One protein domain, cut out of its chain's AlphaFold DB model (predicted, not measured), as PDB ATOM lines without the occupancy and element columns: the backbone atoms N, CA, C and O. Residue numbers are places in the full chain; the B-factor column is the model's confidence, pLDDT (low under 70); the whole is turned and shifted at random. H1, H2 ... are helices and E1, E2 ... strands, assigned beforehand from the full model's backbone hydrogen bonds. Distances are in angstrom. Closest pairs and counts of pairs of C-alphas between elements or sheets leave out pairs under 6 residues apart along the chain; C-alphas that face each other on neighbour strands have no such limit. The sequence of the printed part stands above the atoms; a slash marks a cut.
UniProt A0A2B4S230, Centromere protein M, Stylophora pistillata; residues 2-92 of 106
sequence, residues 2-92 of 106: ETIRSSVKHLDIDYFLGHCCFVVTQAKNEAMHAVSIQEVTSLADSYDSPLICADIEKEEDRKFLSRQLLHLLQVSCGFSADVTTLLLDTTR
ATOM      1  N   GLU A   2     -29.763 -30.058   2.486       84.19
ATOM      2  CA  GLU A   2     -28.393 -30.136   3.026       84.19
ATOM      3  C   GLU A   2     -27.580 -28.838   2.888       84.19
ATOM      4  O   GLU A   2     -26.953 -28.405   3.854       84.19
ATOM      5  N   THR A   3     -27.671 -28.156   1.743       87.31
ATOM      6  CA  THR A   3     -27.003 -26.864   1.516       87.31
ATOM      7  C   THR A   3     -27.419 -25.809   2.537       87.31
ATOM      8  O   THR A   3     -26.561 -25.134   3.092       87.31
ATOM      9  N   ILE A   4     -28.719 -25.697   2.839       86.31
ATOM     10  CA  ILE A   4     -29.235 -24.712   3.800       86.31
ATOM     11  C   ILE A   4     -28.683 -25.028   5.192       86.31
ATOM     12  O   ILE A   4     -28.077 -24.172   5.827       86.31
ATOM     13  N   ARG A   5     -28.804 -26.287   5.635       87.19
ATOM     14  CA  ARG A   5     -28.284 -26.723   6.941       87.19
ATOM     15  C   ARG A   5     -26.770 -26.552   7.057       87.19
ATOM     16  O   ARG A   5     -26.286 -26.294   8.151       87.19
ATOM     17  N   SER A   6     -26.026 -26.713   5.965       90.38
ATOM     18  CA  SER A   6     -24.583 -26.470   5.946       90.38
ATOM     19  C   SER A   6     -24.275 -24.980   6.085       90.38
ATOM     20  O   SER A   6     -23.500 -24.603   6.956       90.38
ATOM     21  N   SER A   7     -24.934 -24.115   5.311       90.25
ATOM     22  CA  SER A   7     -24.715 -22.665   5.369       90.25
ATOM     23  C   SER A   7     -25.039 -22.076   6.742       90.25
ATOM     24  O   SER A   7     -24.236 -21.323   7.282       90.25
ATOM     25  N   VAL A   8     -26.171 -22.464   7.340       88.44
ATOM     26  CA  VAL A   8     -26.637 -21.910   8.625       88.44
ATOM     27  C   VAL A   8     -25.676 -22.231   9.781       88.44
ATOM     28  O   VAL A   8     -25.507 -21.406  10.669       88.44
ATOM     29  N   LYS A   9     -24.957 -23.363   9.735       88.69
ATOM     30  CA  LYS A   9     -23.943 -23.731  10.748       88.69
ATOM     31  C   LYS A   9     -22.744 -22.782  10.818       88.69
ATOM     32  O   LYS A   9     -21.981 -22.857  11.775       88.69
ATOM     33  N   HIS A  10     -22.541 -21.953   9.797       91.81
ATOM     34  CA  HIS A  10     -21.442 -20.989   9.750       91.81
ATOM     35  C   HIS A  10     -21.855 -19.600  10.262       91.81
ATOM     36  O   HIS A  10     -21.016 -18.702  10.286       91.81
ATOM     37  N   LEU A  11     -23.125 -19.405  10.632       90.75
ATOM     38  CA  LEU A  11     -23.608 -18.160  11.219       90.75
ATOM     39  C   LEU A  11     -23.323 -18.140  12.721       90.75
ATOM     40  O   LEU A  11     -23.450 -19.161  13.399       90.75
ATOM     41  N   ASP A  12     -22.952 -16.966  13.230       91.94
ATOM     42  CA  ASP A  12     -22.874 -16.744  14.670       91.94
ATOM     43  C   ASP A  12     -24.282 -16.823  15.283       91.94
ATOM     44  O   ASP A  12     -25.263 -16.428  14.648       91.94
ATOM     45  N   ILE A  13     -24.377 -17.336  16.510       88.56
ATOM     46  CA  ILE A  13     -25.646 -17.520  17.216       88.56
ATOM     47  C   ILE A  13     -26.371 -16.178  17.375       88.56
ATOM     48  O   ILE A  13     -27.595 -16.124  17.259       88.56
ATOM     49  N   ASP A  14     -25.623 -15.087  17.544       88.12
ATOM     50  CA  ASP A  14     -26.182 -13.747  17.709       88.12
ATOM     51  C   ASP A  14     -26.980 -13.278  16.480       88.12
ATOM     52  O   ASP A  14     -27.888 -12.456  16.609       88.12
ATOM     53  N   TYR A  15     -26.725 -13.828  15.284       87.62
ATOM     54  CA  TYR A  15     -27.535 -13.503  14.104       87.62
ATOM     55  C   TYR A  15     -28.984 -13.975  14.237       87.62
ATOM     56  O   TYR A  15     -29.886 -13.360  13.669       87.62
ATOM     57  N   PHE A  16     -29.231 -15.045  14.988       87.69
ATOM     58  CA  PHE A  16     -30.578 -15.566  15.189       87.69
ATOM     59  C   PHE A  16     -31.400 -14.721  16.169       87.69
ATOM     60  O   PHE A  16     -32.614 -14.854  16.213       87.69
ATOM     61  N   LEU A  17     -30.787 -13.751  16.862       85.31
ATOM     62  CA  LEU A  17     -31.469 -12.791  17.740       85.31
ATOM     63  C   LEU A  17     -32.111 -11.634  16.949       85.31
ATOM     64  O   LEU A  17     -31.926 -10.451  17.247       85.31
ATOM     65  N   GLY A  18     -32.861 -11.984  15.900       82.62
ATOM     66  CA  GLY A  18     -33.623 -11.054  15.065       82.62
ATOM     67  C   GLY A  18     -32.852 -10.394  13.912       82.62
ATOM     68  O   GLY A  18     -33.369  -9.452  13.312       82.62
ATOM     69  N   HIS A  19     -31.651 -10.882  13.572       87.94
ATOM     70  CA  HIS A  19     -30.881 -10.446  12.392       87.94
ATOM     71  C   HIS A  19     -30.934 -11.437  11.217       87.94
ATOM     72  O   HIS A  19     -30.447 -11.139  10.123       87.94
ATOM     73  N   CYS A  20     -31.523 -12.613  11.424       89.81
ATOM     74  CA  CYS A  20     -31.723 -13.643  10.416       89.81
ATOM     75  C   CYS A  20     -33.212 -13.764  10.078       89.81
ATOM     76  O   CYS A  20     -34.073 -13.504  10.913       89.81
ATOM     77  N   CYS A  21     -33.527 -14.164   8.848       90.50
ATOM     78  CA  CYS A  21     -34.860 -14.622   8.478       90.50
ATOM     79  C   CYS A  21     -34.763 -15.634   7.334       90.50
ATOM     80  O   CYS A  21     -33.827 -15.611   6.531       90.50
ATOM     81  N   PHE A  22     -35.754 -16.509   7.250       91.31
ATOM     82  CA  PHE A  22     -35.926 -17.465   6.172       91.31
ATOM     83  C   PHE A  22     -36.954 -16.926   5.183       91.31
ATOM     84  O   PHE A  22     -38.005 -16.419   5.574       91.31
ATOM     85  N   VAL A  23     -36.672 -17.052   3.887       91.12
ATOM     86  CA  VAL A  23     -37.599 -16.652   2.824       91.12
ATOM     87  C   VAL A  23     -37.944 -17.870   1.984       91.12
ATOM     88  O   VAL A  23     -37.060 -18.503   1.409       91.12
ATOM     89  N   VAL A  24     -39.234 -18.178   1.894       90.00
ATOM     90  CA  VAL A  24     -39.767 -19.237   1.035       90.00
ATOM     91  C   VAL A  24     -40.409 -18.590  -0.178       90.00
ATOM     92  O   VAL A  24     -41.424 -17.894  -0.084       90.00
ATOM     93  N   THR A  25     -39.809 -18.839  -1.335       88.88
ATOM     94  CA  THR A  25     -40.358 -18.430  -2.626       88.88
ATOM     95  C   THR A  25     -41.279 -19.500  -3.187       88.88
ATOM     96  O   THR A  25     -41.049 -20.685  -2.965       88.88
ATOM     97  N   GLN A  26     -42.304 -19.091  -3.940       84.69
ATOM     98  CA  GLN A  26     -43.250 -20.008  -4.593       84.69
ATOM     99  C   GLN A  26     -43.965 -20.969  -3.620       84.69
ATOM    100  O   GLN A  26     -44.350 -22.075  -3.987       84.69
ATOM    101  N   ALA A  27     -44.212 -20.534  -2.376       78.88
ATOM    102  CA  ALA A  27     -44.839 -21.361  -1.338       78.88
ATOM    103  C   ALA A  27     -46.198 -21.970  -1.756       78.88
ATOM    104  O   ALA A  27     -46.578 -23.031  -1.285       78.88
ATOM    105  N   LYS A  28     -46.917 -21.319  -2.680       77.62
ATOM    106  CA  LYS A  28     -48.226 -21.765  -3.189       77.62
ATOM    107  C   LYS A  28     -48.136 -22.806  -4.317       77.62
ATOM    108  O   LYS A  28     -49.173 -23.283  -4.764       77.62
ATOM    109  N   ASN A  29     -46.938 -23.105  -4.822       80.69
ATOM    110  CA  ASN A  29     -46.719 -24.023  -5.937       80.69
ATOM    111  C   ASN A  29     -45.802 -25.179  -5.516       80.69
ATOM    112  O   ASN A  29     -44.593 -25.134  -5.738       80.69
ATOM    113  N   GLU A  30     -46.394 -26.215  -4.920       77.06
ATOM    114  CA  GLU A  30     -45.680 -27.405  -4.427       77.06
ATOM    115  C   GLU A  30     -44.831 -28.093  -5.500       77.06
ATOM    116  O   GLU A  30     -43.747 -28.595  -5.213       77.06
ATOM    117  N   ALA A  31     -45.262 -28.046  -6.764       77.12
ATOM    118  CA  ALA A  31     -44.527 -28.646  -7.877       77.12
ATOM    119  C   ALA A  31     -43.162 -27.980  -8.138       77.12
ATOM    120  O   ALA A  31     -42.304 -28.576  -8.787       77.12
ATOM    121  N   MET A  32     -42.958 -26.756  -7.647       77.50
ATOM    122  CA  MET A  32     -41.714 -26.000  -7.797       77.50
ATOM    123  C   MET A  32     -40.842 -26.026  -6.534       77.50
ATOM    124  O   MET A  32     -39.782 -25.397  -6.491       77.50
ATOM    125  N   HIS A  33     -41.265 -26.734  -5.485       80.69
ATOM    126  CA  HIS A  33     -40.519 -26.791  -4.233       80.69
ATOM    127  C   HIS A  33     -39.280 -27.669  -4.383       80.69
ATOM    128  O   HIS A  33     -39.355 -28.887  -4.507       80.69
ATOM    129  N   ALA A  34     -38.105 -27.047  -4.292       80.25
ATOM    130  CA  ALA A  34     -36.845 -27.777  -4.150       80.25
ATOM    131  C   ALA A  34     -36.694 -28.428  -2.757       80.25
ATOM    132  O   ALA A  34     -35.824 -29.278  -2.557       80.25
ATOM    133  N   VAL A  35     -37.488 -27.976  -1.779       82.38
ATOM    134  CA  VAL A  35     -37.472 -28.403  -0.377       82.38
ATOM    135  C   VAL A  35     -38.888 -28.304   0.196       82.38
ATOM    136  O   VAL A  35     -39.579 -27.331  -0.091       82.38
ATOM    137  N   SER A  36     -39.293 -29.268   1.033       85.12
ATOM    138  CA  SER A  36     -40.582 -29.229   1.738       85.12
ATOM    139  C   SER A  36     -40.700 -27.981   2.614       85.12
ATOM    140  O   SER A  36     -39.799 -27.680   3.401       85.12
ATOM    141  N   ILE A  37     -41.831 -27.276   2.521       85.50
ATOM    142  CA  ILE A  37     -42.097 -26.106   3.365       85.50
ATOM    143  C   ILE A  37     -42.041 -26.488   4.847       85.50
ATOM    144  O   ILE A  37     -41.438 -25.756   5.624       85.50
ATOM    145  N   GLN A  38     -42.581 -27.647   5.233       86.19
ATOM    146  CA  GLN A  38     -42.564 -28.111   6.626       86.19
ATOM    147  C   GLN A  38     -41.134 -28.237   7.167       86.19
ATOM    148  O   GLN A  38     -40.854 -27.827   8.293       86.19
ATOM    149  N   GLU A  39     -40.200 -28.739   6.351       88.62
ATOM    150  CA  GLU A  39     -38.794 -28.828   6.750       88.62
ATOM    151  C   GLU A  39     -38.161 -27.443   6.929       88.62
ATOM    152  O   GLU A  39     -37.331 -27.264   7.821       88.62
ATOM    153  N   VAL A  40     -38.518 -26.468   6.084       89.00
ATOM    154  CA  VAL A  40     -38.014 -25.090   6.198       89.00
ATOM    155  C   VAL A  40     -38.610 -24.393   7.414       89.00
ATOM    156  O   VAL A  40     -37.880 -23.705   8.120       89.00
ATOM    157  N   THR A  41     -39.892 -24.602   7.694       88.94
ATOM    158  CA  THR A  41     -40.553 -24.061   8.884       88.94
ATOM    159  C   THR A  41     -39.946 -24.630  10.156       88.94
ATOM    160  O   THR A  41     -39.492 -23.861  10.993       88.94
ATOM    161  N   SER A  42     -39.800 -25.956  10.252       89.62
ATOM    162  CA  SER A  42     -39.124 -26.597  11.387       89.62
ATOM    163  C   SER A  42     -37.690 -26.085  11.566       89.62
ATOM    164  O   SER A  42     -37.223 -25.894  12.689       89.62
ATOM    165  N   LEU A  43     -36.982 -25.820  10.461       89.94
ATOM    166  CA  LEU A  43     -35.653 -25.222  10.513       89.94
ATOM    167  C   LEU A  43     -35.700 -23.788  11.056       89.94
ATOM    168  O   LEU A  43     -34.920 -23.465  11.945       89.94
ATOM    169  N   ALA A  44     -36.599 -22.945  10.551       89.94
ATOM    170  CA  ALA A  44     -36.754 -21.566  11.003       89.94
ATOM    171  C   ALA A  44     -37.110 -21.493  12.495       89.94
ATOM    172  O   ALA A  44     -36.497 -20.716  13.225       89.94
ATOM    173  N   ASP A  45     -38.001 -22.371  12.959       89.06
ATOM    174  CA  ASP A  45     -38.371 -22.484  14.370       89.06
ATOM    175  C   ASP A  45     -37.191 -22.948  15.235       89.06
ATOM    176  O   ASP A  45     -36.966 -22.402  16.309       89.06
ATOM    177  N   SER A  46     -36.375 -23.898  14.754       89.31
ATOM    178  CA  SER A  46     -35.183 -24.370  15.486       89.31
ATOM    179  C   SER A  46     -34.098 -23.306  15.678       89.31
ATOM    180  O   SER A  46     -33.264 -23.438  16.570       89.31
ATOM    181  N   TYR A  47     -34.103 -22.275  14.831       89.31
ATOM    182  CA  TYR A  47     -33.194 -21.132  14.895       89.31
ATOM    183  C   TYR A  47     -33.894 -19.868  15.378       89.31
ATOM    184  O   TYR A  47     -33.364 -18.782  15.170       89.31
ATOM    185  N   ASP A  48     -35.091 -19.987  15.950       87.62
ATOM    186  CA  ASP A  48     -35.837 -18.848  16.462       87.62
ATOM    187  C   ASP A  48     -35.887 -17.678  15.458       87.62
ATOM    188  O   ASP A  48     -35.654 -16.527  15.790       87.62
ATOM    189  N   SER A  49     -36.127 -17.972  14.180       88.88
ATOM    190  CA  SER A  49     -35.984 -16.989  13.107       88.88
ATOM    191  C   SER A  49     -37.288 -16.800  12.332       88.88
ATOM    192  O   SER A  49     -37.965 -17.778  12.015       88.88
ATOM    193  N   PRO A  50     -37.648 -15.560  11.948       89.31
ATOM    194  CA  PRO A  50     -38.823 -15.297  11.127       89.31
ATOM    195  C   PRO A  50     -38.804 -16.060   9.800       89.31
ATOM    196  O   PRO A  50     -37.794 -16.077   9.097       89.31
ATOM    197  N   LEU A  51     -39.958 -16.602   9.417       90.12
ATOM    198  CA  LEU A  51     -40.209 -17.180   8.099       90.12
ATOM    199  C   LEU A  51     -41.096 -16.231   7.283       90.12
ATOM    200  O   LEU A  51     -42.128 -15.770   7.766       90.12
ATOM    201  N   ILE A  52     -40.718 -15.928   6.043       89.81
ATOM    202  CA  ILE A  52     -41.488 -15.068   5.139       89.81
ATOM    203  C   ILE A  52     -41.797 -15.842   3.863       89.81
ATOM    204  O   ILE A  52     -40.894 -16.228   3.124       89.81
ATOM    205  N   CYS A  53     -43.080 -16.016   3.567       88.31
ATOM    206  CA  CYS A  53     -43.540 -16.630   2.326       88.31
ATOM    207  C   CYS A  53     -43.943 -15.537   1.332       88.31
ATOM    208  O   CYS A  53     -44.839 -14.744   1.622       88.31
ATOM    209  N   ALA A  54     -43.307 -15.491   0.162       87.88
ATOM    210  CA  ALA A  54     -43.653 -14.535  -0.889       87.88
ATOM    211  C   ALA A  54     -43.262 -15.065  -2.270       87.88
ATOM    212  O   ALA A  54     -42.186 -15.631  -2.444       87.88
ATOM    213  N   ASP A  55     -44.114 -14.865  -3.272       87.56
ATOM    214  CA  ASP A  55     -43.808 -15.241  -4.647       87.56
ATOM    215  C   ASP A  55     -43.128 -14.090  -5.405       87.56
ATOM    216  O   ASP A  55     -43.723 -13.049  -5.670       87.56
ATOM    217  N   ILE A  56     -41.859 -14.259  -5.778       86.81
ATOM    218  CA  ILE A  56     -41.078 -13.206  -6.448       86.81
ATOM    219  C   ILE A  56     -41.558 -12.899  -7.874       86.81
ATOM    220  O   ILE A  56     -41.246 -11.825  -8.408       86.81
ATOM    221  N   GLU A  57     -42.319 -13.814  -8.482       87.56
ATOM    222  CA  GLU A  57     -42.877 -13.652  -9.826       87.56
ATOM    223  C   GLU A  57     -44.015 -12.622  -9.841       87.56
ATOM    224  O   GLU A  57     -44.195 -11.898 -10.825       87.56
ATOM    225  N   LYS A  58     -44.734 -12.477  -8.722       87.44
ATOM    226  CA  LYS A  58     -45.827 -11.514  -8.569       87.44
ATOM    227  C   LYS A  58     -45.304 -10.181  -8.049       87.44
ATOM    228  O   LYS A  58     -44.617 -10.098  -7.034       87.44
ATOM    229  N   GLU A  59     -45.651  -9.092  -8.735       91.50
ATOM    230  CA  GLU A  59     -45.175  -7.754  -8.365       91.50
ATOM    231  C   GLU A  59     -45.628  -7.328  -6.958       91.50
ATOM    232  O   GLU A  59     -44.858  -6.705  -6.224       91.50
ATOM    233  N   GLU A  60     -46.857  -7.673  -6.577       89.62
ATOM    234  CA  GLU A  60     -47.420  -7.397  -5.252       89.62
ATOM    235  C   GLU A  60     -46.633  -8.087  -4.131       89.62
ATOM    236  O   GLU A  60     -46.212  -7.427  -3.179       89.62
ATOM    237  N   ASP A  61     -46.331  -9.373  -4.300       88.25
ATOM    238  CA  ASP A  61     -45.581 -10.177  -3.340       88.25
ATOM    239  C   ASP A  61     -44.119  -9.711  -3.264       88.25
ATOM    240  O   ASP A  61     -43.546  -9.627  -2.180       88.25
ATOM    241  N   ARG A  62     -43.525  -9.279  -4.385       91.69
ATOM    242  CA  ARG A  62     -42.192  -8.653  -4.395       91.69
ATOM    243  C   ARG A  62     -42.172  -7.314  -3.649       91.69
ATOM    244  O   ARG A  62     -41.223  -7.022  -2.914       91.69
ATOM    245  N   LYS A  63     -43.211  -6.485  -3.801       93.00
ATOM    246  CA  LYS A  63     -43.368  -5.229  -3.040       93.00
ATOM    247  C   LYS A  63     -43.568  -5.504  -1.551       93.00
ATOM    248  O   LYS A  63     -42.991  -4.801  -0.725       93.00
ATOM    249  N   PHE A  64     -44.347  -6.523  -1.205       91.38
ATOM    250  CA  PHE A  64     -44.529  -6.967   0.173       91.38
ATOM    251  C   PHE A  64     -43.208  -7.457   0.786       91.38
ATOM    252  O   PHE A  64     -42.777  -6.924   1.808       91.38
ATOM    253  N   LEU A  65     -42.518  -8.386   0.119       92.44
ATOM    254  CA  LEU A  65     -41.251  -8.953   0.578       92.44
ATOM    255  C   LEU A  65     -40.183  -7.874   0.771       92.44
ATOM    256  O   LEU A  65     -39.539  -7.820   1.812       92.44
ATOM    257  N   SER A  66     -40.022  -6.975  -0.203       93.69
ATOM    258  CA  SER A  66     -39.038  -5.890  -0.109       93.69
ATOM    259  C   SER A  66     -39.315  -4.936   1.054       93.69
ATOM    260  O   SER A  66     -38.375  -4.525   1.727       93.69
ATOM    261  N   ARG A  67     -40.586  -4.625   1.348       93.62
ATOM    262  CA  ARG A  67     -40.957  -3.820   2.523       93.62
ATOM    263  C   ARG A  67     -40.646  -4.538   3.834       93.62
ATOM    264  O   ARG A  67     -40.080  -3.914   4.726       93.62
ATOM    265  N   GLN A  68     -40.975  -5.826   3.938       90.44
ATOM    266  CA  GLN A  68     -40.691  -6.625   5.135       90.44
ATOM    267  C   GLN A  68     -39.184  -6.738   5.395       90.44
ATOM    268  O   GLN A  68     -38.732  -6.495   6.512       90.44
ATOM    269  N   LEU A  69     -38.399  -7.038   4.357       92.00
ATOM    270  CA  LEU A  69     -36.942  -7.122   4.457       92.00
ATOM    271  C   LEU A  69     -36.315  -5.770   4.799       92.00
ATOM    272  O   LEU A  69     -35.424  -5.704   5.640       92.00
ATOM    273  N   LEU A  70     -36.795  -4.683   4.188       93.06
ATOM    274  CA  LEU A  70     -36.313  -3.341   4.504       93.06
ATOM    275  C   LEU A  70     -36.611  -2.969   5.960       93.06
ATOM    276  O   LEU A  70     -35.755  -2.386   6.617       93.06
ATOM    277  N   HIS A  71     -37.787  -3.332   6.472       89.25
ATOM    278  CA  HIS A  71     -38.143  -3.101   7.869       89.25
ATOM    279  C   HIS A  71     -37.238  -3.885   8.832       89.25
ATOM    280  O   HIS A  71     -36.679  -3.295   9.757       89.25
ATOM    281  N   LEU A  72     -37.025  -5.182   8.580       88.94
ATOM    282  CA  LEU A  72     -36.102  -6.017   9.359       88.94
ATOM    283  C   LEU A  72     -34.676  -5.457   9.345       88.94
ATOM    284  O   LEU A  72     -34.025  -5.396  10.387       88.94
ATOM    285  N   LEU A  73     -34.208  -4.999   8.181       90.69
ATOM    286  CA  LEU A  73     -32.891  -4.388   8.024       90.69
ATOM    287  C   LEU A  73     -32.780  -3.070   8.800       90.69
ATOM    288  O   LEU A  73     -31.796  -2.848   9.496       90.69
ATOM    289  N   GLN A  74     -33.791  -2.204   8.713       91.19
ATOM    290  CA  GLN A  74     -33.824  -0.941   9.456       91.19
ATOM    291  C   GLN A  74     -33.737  -1.175  10.965       91.19
ATOM    292  O   GLN A  74     -32.961  -0.500  11.639       91.19
ATOM    293  N   VAL A  75     -34.492  -2.143  11.485       90.31
ATOM    294  CA  VAL A  75     -34.455  -2.506  12.907       90.31
ATOM    295  C   VAL A  75     -33.115  -3.147  13.280       90.31
ATOM    296  O   VAL A  75     -32.507  -2.746  14.268       90.31
ATOM    297  N   SER A  76     -32.594  -4.054  12.449       88.00
ATOM    298  CA  SER A  76     -31.284  -4.694  12.646       88.00
ATOM    299  C   SER A  76     -30.122  -3.709  12.700       88.00
ATOM    300  O   SER A  76     -29.173  -3.916  13.447       88.00
ATOM    301  N   CYS A  77     -30.193  -2.625  11.931       89.00
ATOM    302  CA  CYS A  77     -29.182  -1.572  11.926       89.00
ATOM    303  C   CYS A  77     -29.422  -0.480  12.985       89.00
ATOM    304  O   CYS A  77     -28.676   0.496  13.014       89.00
ATOM    305  N   GLY A  78     -30.454  -0.600  13.828       87.75
ATOM    306  CA  GLY A  78     -30.772   0.392  14.860       87.75
ATOM    307  C   GLY A  78     -31.356   1.707  14.326       87.75
ATOM    308  O   GLY A  78     -31.321   2.719  15.021       87.75
ATOM    309  N   PHE A  79     -31.904   1.723  13.104       88.56
ATOM    310  CA  PHE A  79     -32.573   2.902  12.530       88.56
ATOM    311  C   PHE A  79     -34.010   3.100  13.037       88.56
ATOM    312  O   PHE A  79     -34.649   4.092  12.685       88.56
ATOM    313  N   SER A  80     -34.531   2.176  13.847       83.88
ATOM    314  CA  SER A  80     -35.816   2.328  14.527       83.88
ATOM    315  C   SER A  80     -35.585   2.689  15.990       83.88
ATOM    316  O   SER A  80     -34.914   1.952  16.706       83.88
ATOM    317  N   ALA A  81     -36.123   3.828  16.431       76.06
ATOM    318  CA  ALA A  81     -35.940   4.313  17.801       76.06
ATOM    319  C   ALA A  81     -36.737   3.502  18.840       76.06
ATOM    320  O   ALA A  81     -36.326   3.425  19.994       76.06
ATOM    321  N   ASP A  82     -37.841   2.876  18.418       83.81
ATOM    322  CA  ASP A  82     -38.821   2.252  19.319       83.81
ATOM    323  C   ASP A  82     -38.880   0.720  19.199       83.81
ATOM    324  O   ASP A  82     -39.559   0.059  19.985       83.81
ATOM    325  N   VAL A  83     -38.196   0.137  18.208       84.44
ATOM    326  CA  VAL A  83     -38.267  -1.297  17.901       84.44
ATOM    327  C   VAL A  83     -36.867  -1.890  17.876       84.44
ATOM    328  O   VAL A  83     -36.010  -1.440  17.120       84.44
ATOM    329  N   THR A  84     -36.651  -2.927  18.685       86.12
ATOM    330  CA  THR A  84     -35.412  -3.713  18.707       86.12
ATOM    331  C   THR A  84     -35.589  -5.032  17.960       86.12
ATOM    332  O   THR A  84     -36.708  -5.515  17.773       86.12
ATOM    333  N   THR A  85     -34.482  -5.650  17.553       85.81
ATOM    334  CA  THR A  85     -34.498  -6.975  16.912       85.81
ATOM    335  C   THR A  85     -35.084  -8.053  17.813       85.81
ATOM    336  O   THR A  85     -35.880  -8.859  17.349       85.81
ATOM    337  N   LEU A  86     -34.799  -8.001  19.118       84.00
ATOM    338  CA  LEU A  86     -35.397  -8.896  20.113       84.00
ATOM    339  C   LEU A  86     -36.919  -8.727  20.234       84.00
ATOM    340  O   LEU A  86     -37.638  -9.702  20.446       84.00
ATOM    341  N   LEU A  87     -37.432  -7.498  20.091       84.88
ATOM    342  CA  LEU A  87     -38.875  -7.258  20.091       84.88
ATOM    343  C   LEU A  87     -39.538  -7.846  18.839       84.88
ATOM    344  O   LEU A  87     -40.607  -8.450  18.942       84.88
ATOM    345  N   LEU A  88     -38.908  -7.696  17.670       80.62
ATOM    346  CA  LEU A  88     -39.372  -8.347  16.441       80.62
ATOM    347  C   LEU A  88     -39.367  -9.866  16.578       80.62
ATOM    348  O   LEU A  88     -40.332 -10.513  16.179       80.62
ATOM    349  N   ASP A  89     -38.315 -10.414  17.175       82.38
ATOM    350  CA  ASP A  89     -38.192 -11.845  17.393       82.38
ATOM    351  C   ASP A  89     -39.306 -12.384  18.308       82.38
ATOM    352  O   ASP A  89     -40.035 -13.303  17.947       82.38
ATOM    353  N   THR A  90     -39.555 -11.710  19.434       81.69
ATOM    354  CA  THR A  90     -40.607 -12.099  20.396       81.69
ATOM    355  C   THR A  90     -42.022 -11.981  19.813       81.69
ATOM    356  O   THR A  90     -42.939 -12.684  20.232       81.69
ATOM    357  N   THR A  91     -42.230 -11.069  18.862       81.12
ATOM    358  CA  THR A  91     -43.540 -10.823  18.231       81.12
ATOM    359  C   THR A  91     -43.718 -11.557  16.904       81.12
ATOM    360  O   THR A  91     -44.742 -11.381  16.231       81.12
ATOM    361  N   ARG A  92     -42.750 -12.399  16.514       77.25
ATOM    362  CA  ARG A  92     -42.816 -13.151  15.264       77.25
ATOM    363  C   ARG A  92     -44.008 -14.105  15.283       77.25
ATOM    364  O   ARG A  92     -44.316 -14.756  16.281       77.25
TER     365      ARG A  92
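What this domain is: This is residues 2 to 92 of the 106 residues of the protein "Centromere protein M" of Stylophora pistillata (UniProt A0A2B4S230). Two short parallel strands, E1 and E2, make a narrow core between two helices, with H3 over one face and the long H4 over the other. H5 follows H4 and makes a corner with its last residues, while H1 lies near H3, on the outside of the body, and is followed by the short H2. The printed part has 91 residues with five named helices and two named strands, in the order H1, H2, E1, H3, E2, H4, H5, and its class is mostly helix. The whole is compact, with a radius of gyration of the C-alphas of 13.8 A and spans of 42 by 32 by 20 A.

Where its parts are: H1 holds residues 2 to 8, starting from C-alpha 2 at (-28.393, -30.136, 3.026), and H2 holds residues 13 to 16. E1 holds residues 22 to 24, and its first C-alpha is at (-35.926, -17.465, 6.172). H3 holds residues 37 to 46 and measures 14.1 A from first to last C-alpha. E2 holds residues 51 to 53, and like E1 it measures 6.7 A. H4 holds residues 59 to 76 and is the longest helix, at 25.4 A. H5 holds residues 85 to 90, with C-alpha 90 at (-40.607, -12.099, 20.396).

How they stand to each other: E1 and E2 are parallel, with 21 degrees between their directions. The C-alphas of Phe 22 and Leu 51 face each other at 4.7 A, and N 24 and O 52 are within hydrogen-bond range at 2.8 A, as are N 52 and O 22 at 2.8 A. E1, H3 and E2 form a strand-helix-strand unit, two parallel neighbour strands with a helix between them along the chain, and its crossover is right-handed. The closest C-alphas of E1 and H3 are those of Phe 22 and Ala 44, 6.4 A apart; those of H3 and E2 are Ala 44 and Leu 51, at 6.3 A. The closest C-alphas of E2 and H4 are those of Ile 52 and Leu 65, at 7.6 A. H3 and H4 are apart. H4 only just touches H5, with 3 pairs of C-alphas within 8 A, made by residues 72 to 76 of H4 alone; the closest are those of Ser 76 and Thr 85, at 5.8 A. The two run opposite ways at a steep tilt of 68 degrees, only just short of about perpendicular. H1 and H3 are near each other, with 5 pairs of C-alphas within 10 A. In H1, H3, H4 and H5 every O i to N i+4 pair is within hydrogen-bond range; H2 is too short for such a pair.

The domain as a whole: The two C-alphas farthest apart are those of Ala 31 and Ala 81, 42.7 A. Residues 25 to 36 make the long link from E1 to H3, and the link from H4 to H5 is short. The printed part has no cut. The mean pLDDT of the printed part is 87.2, and no printed residue is under 70.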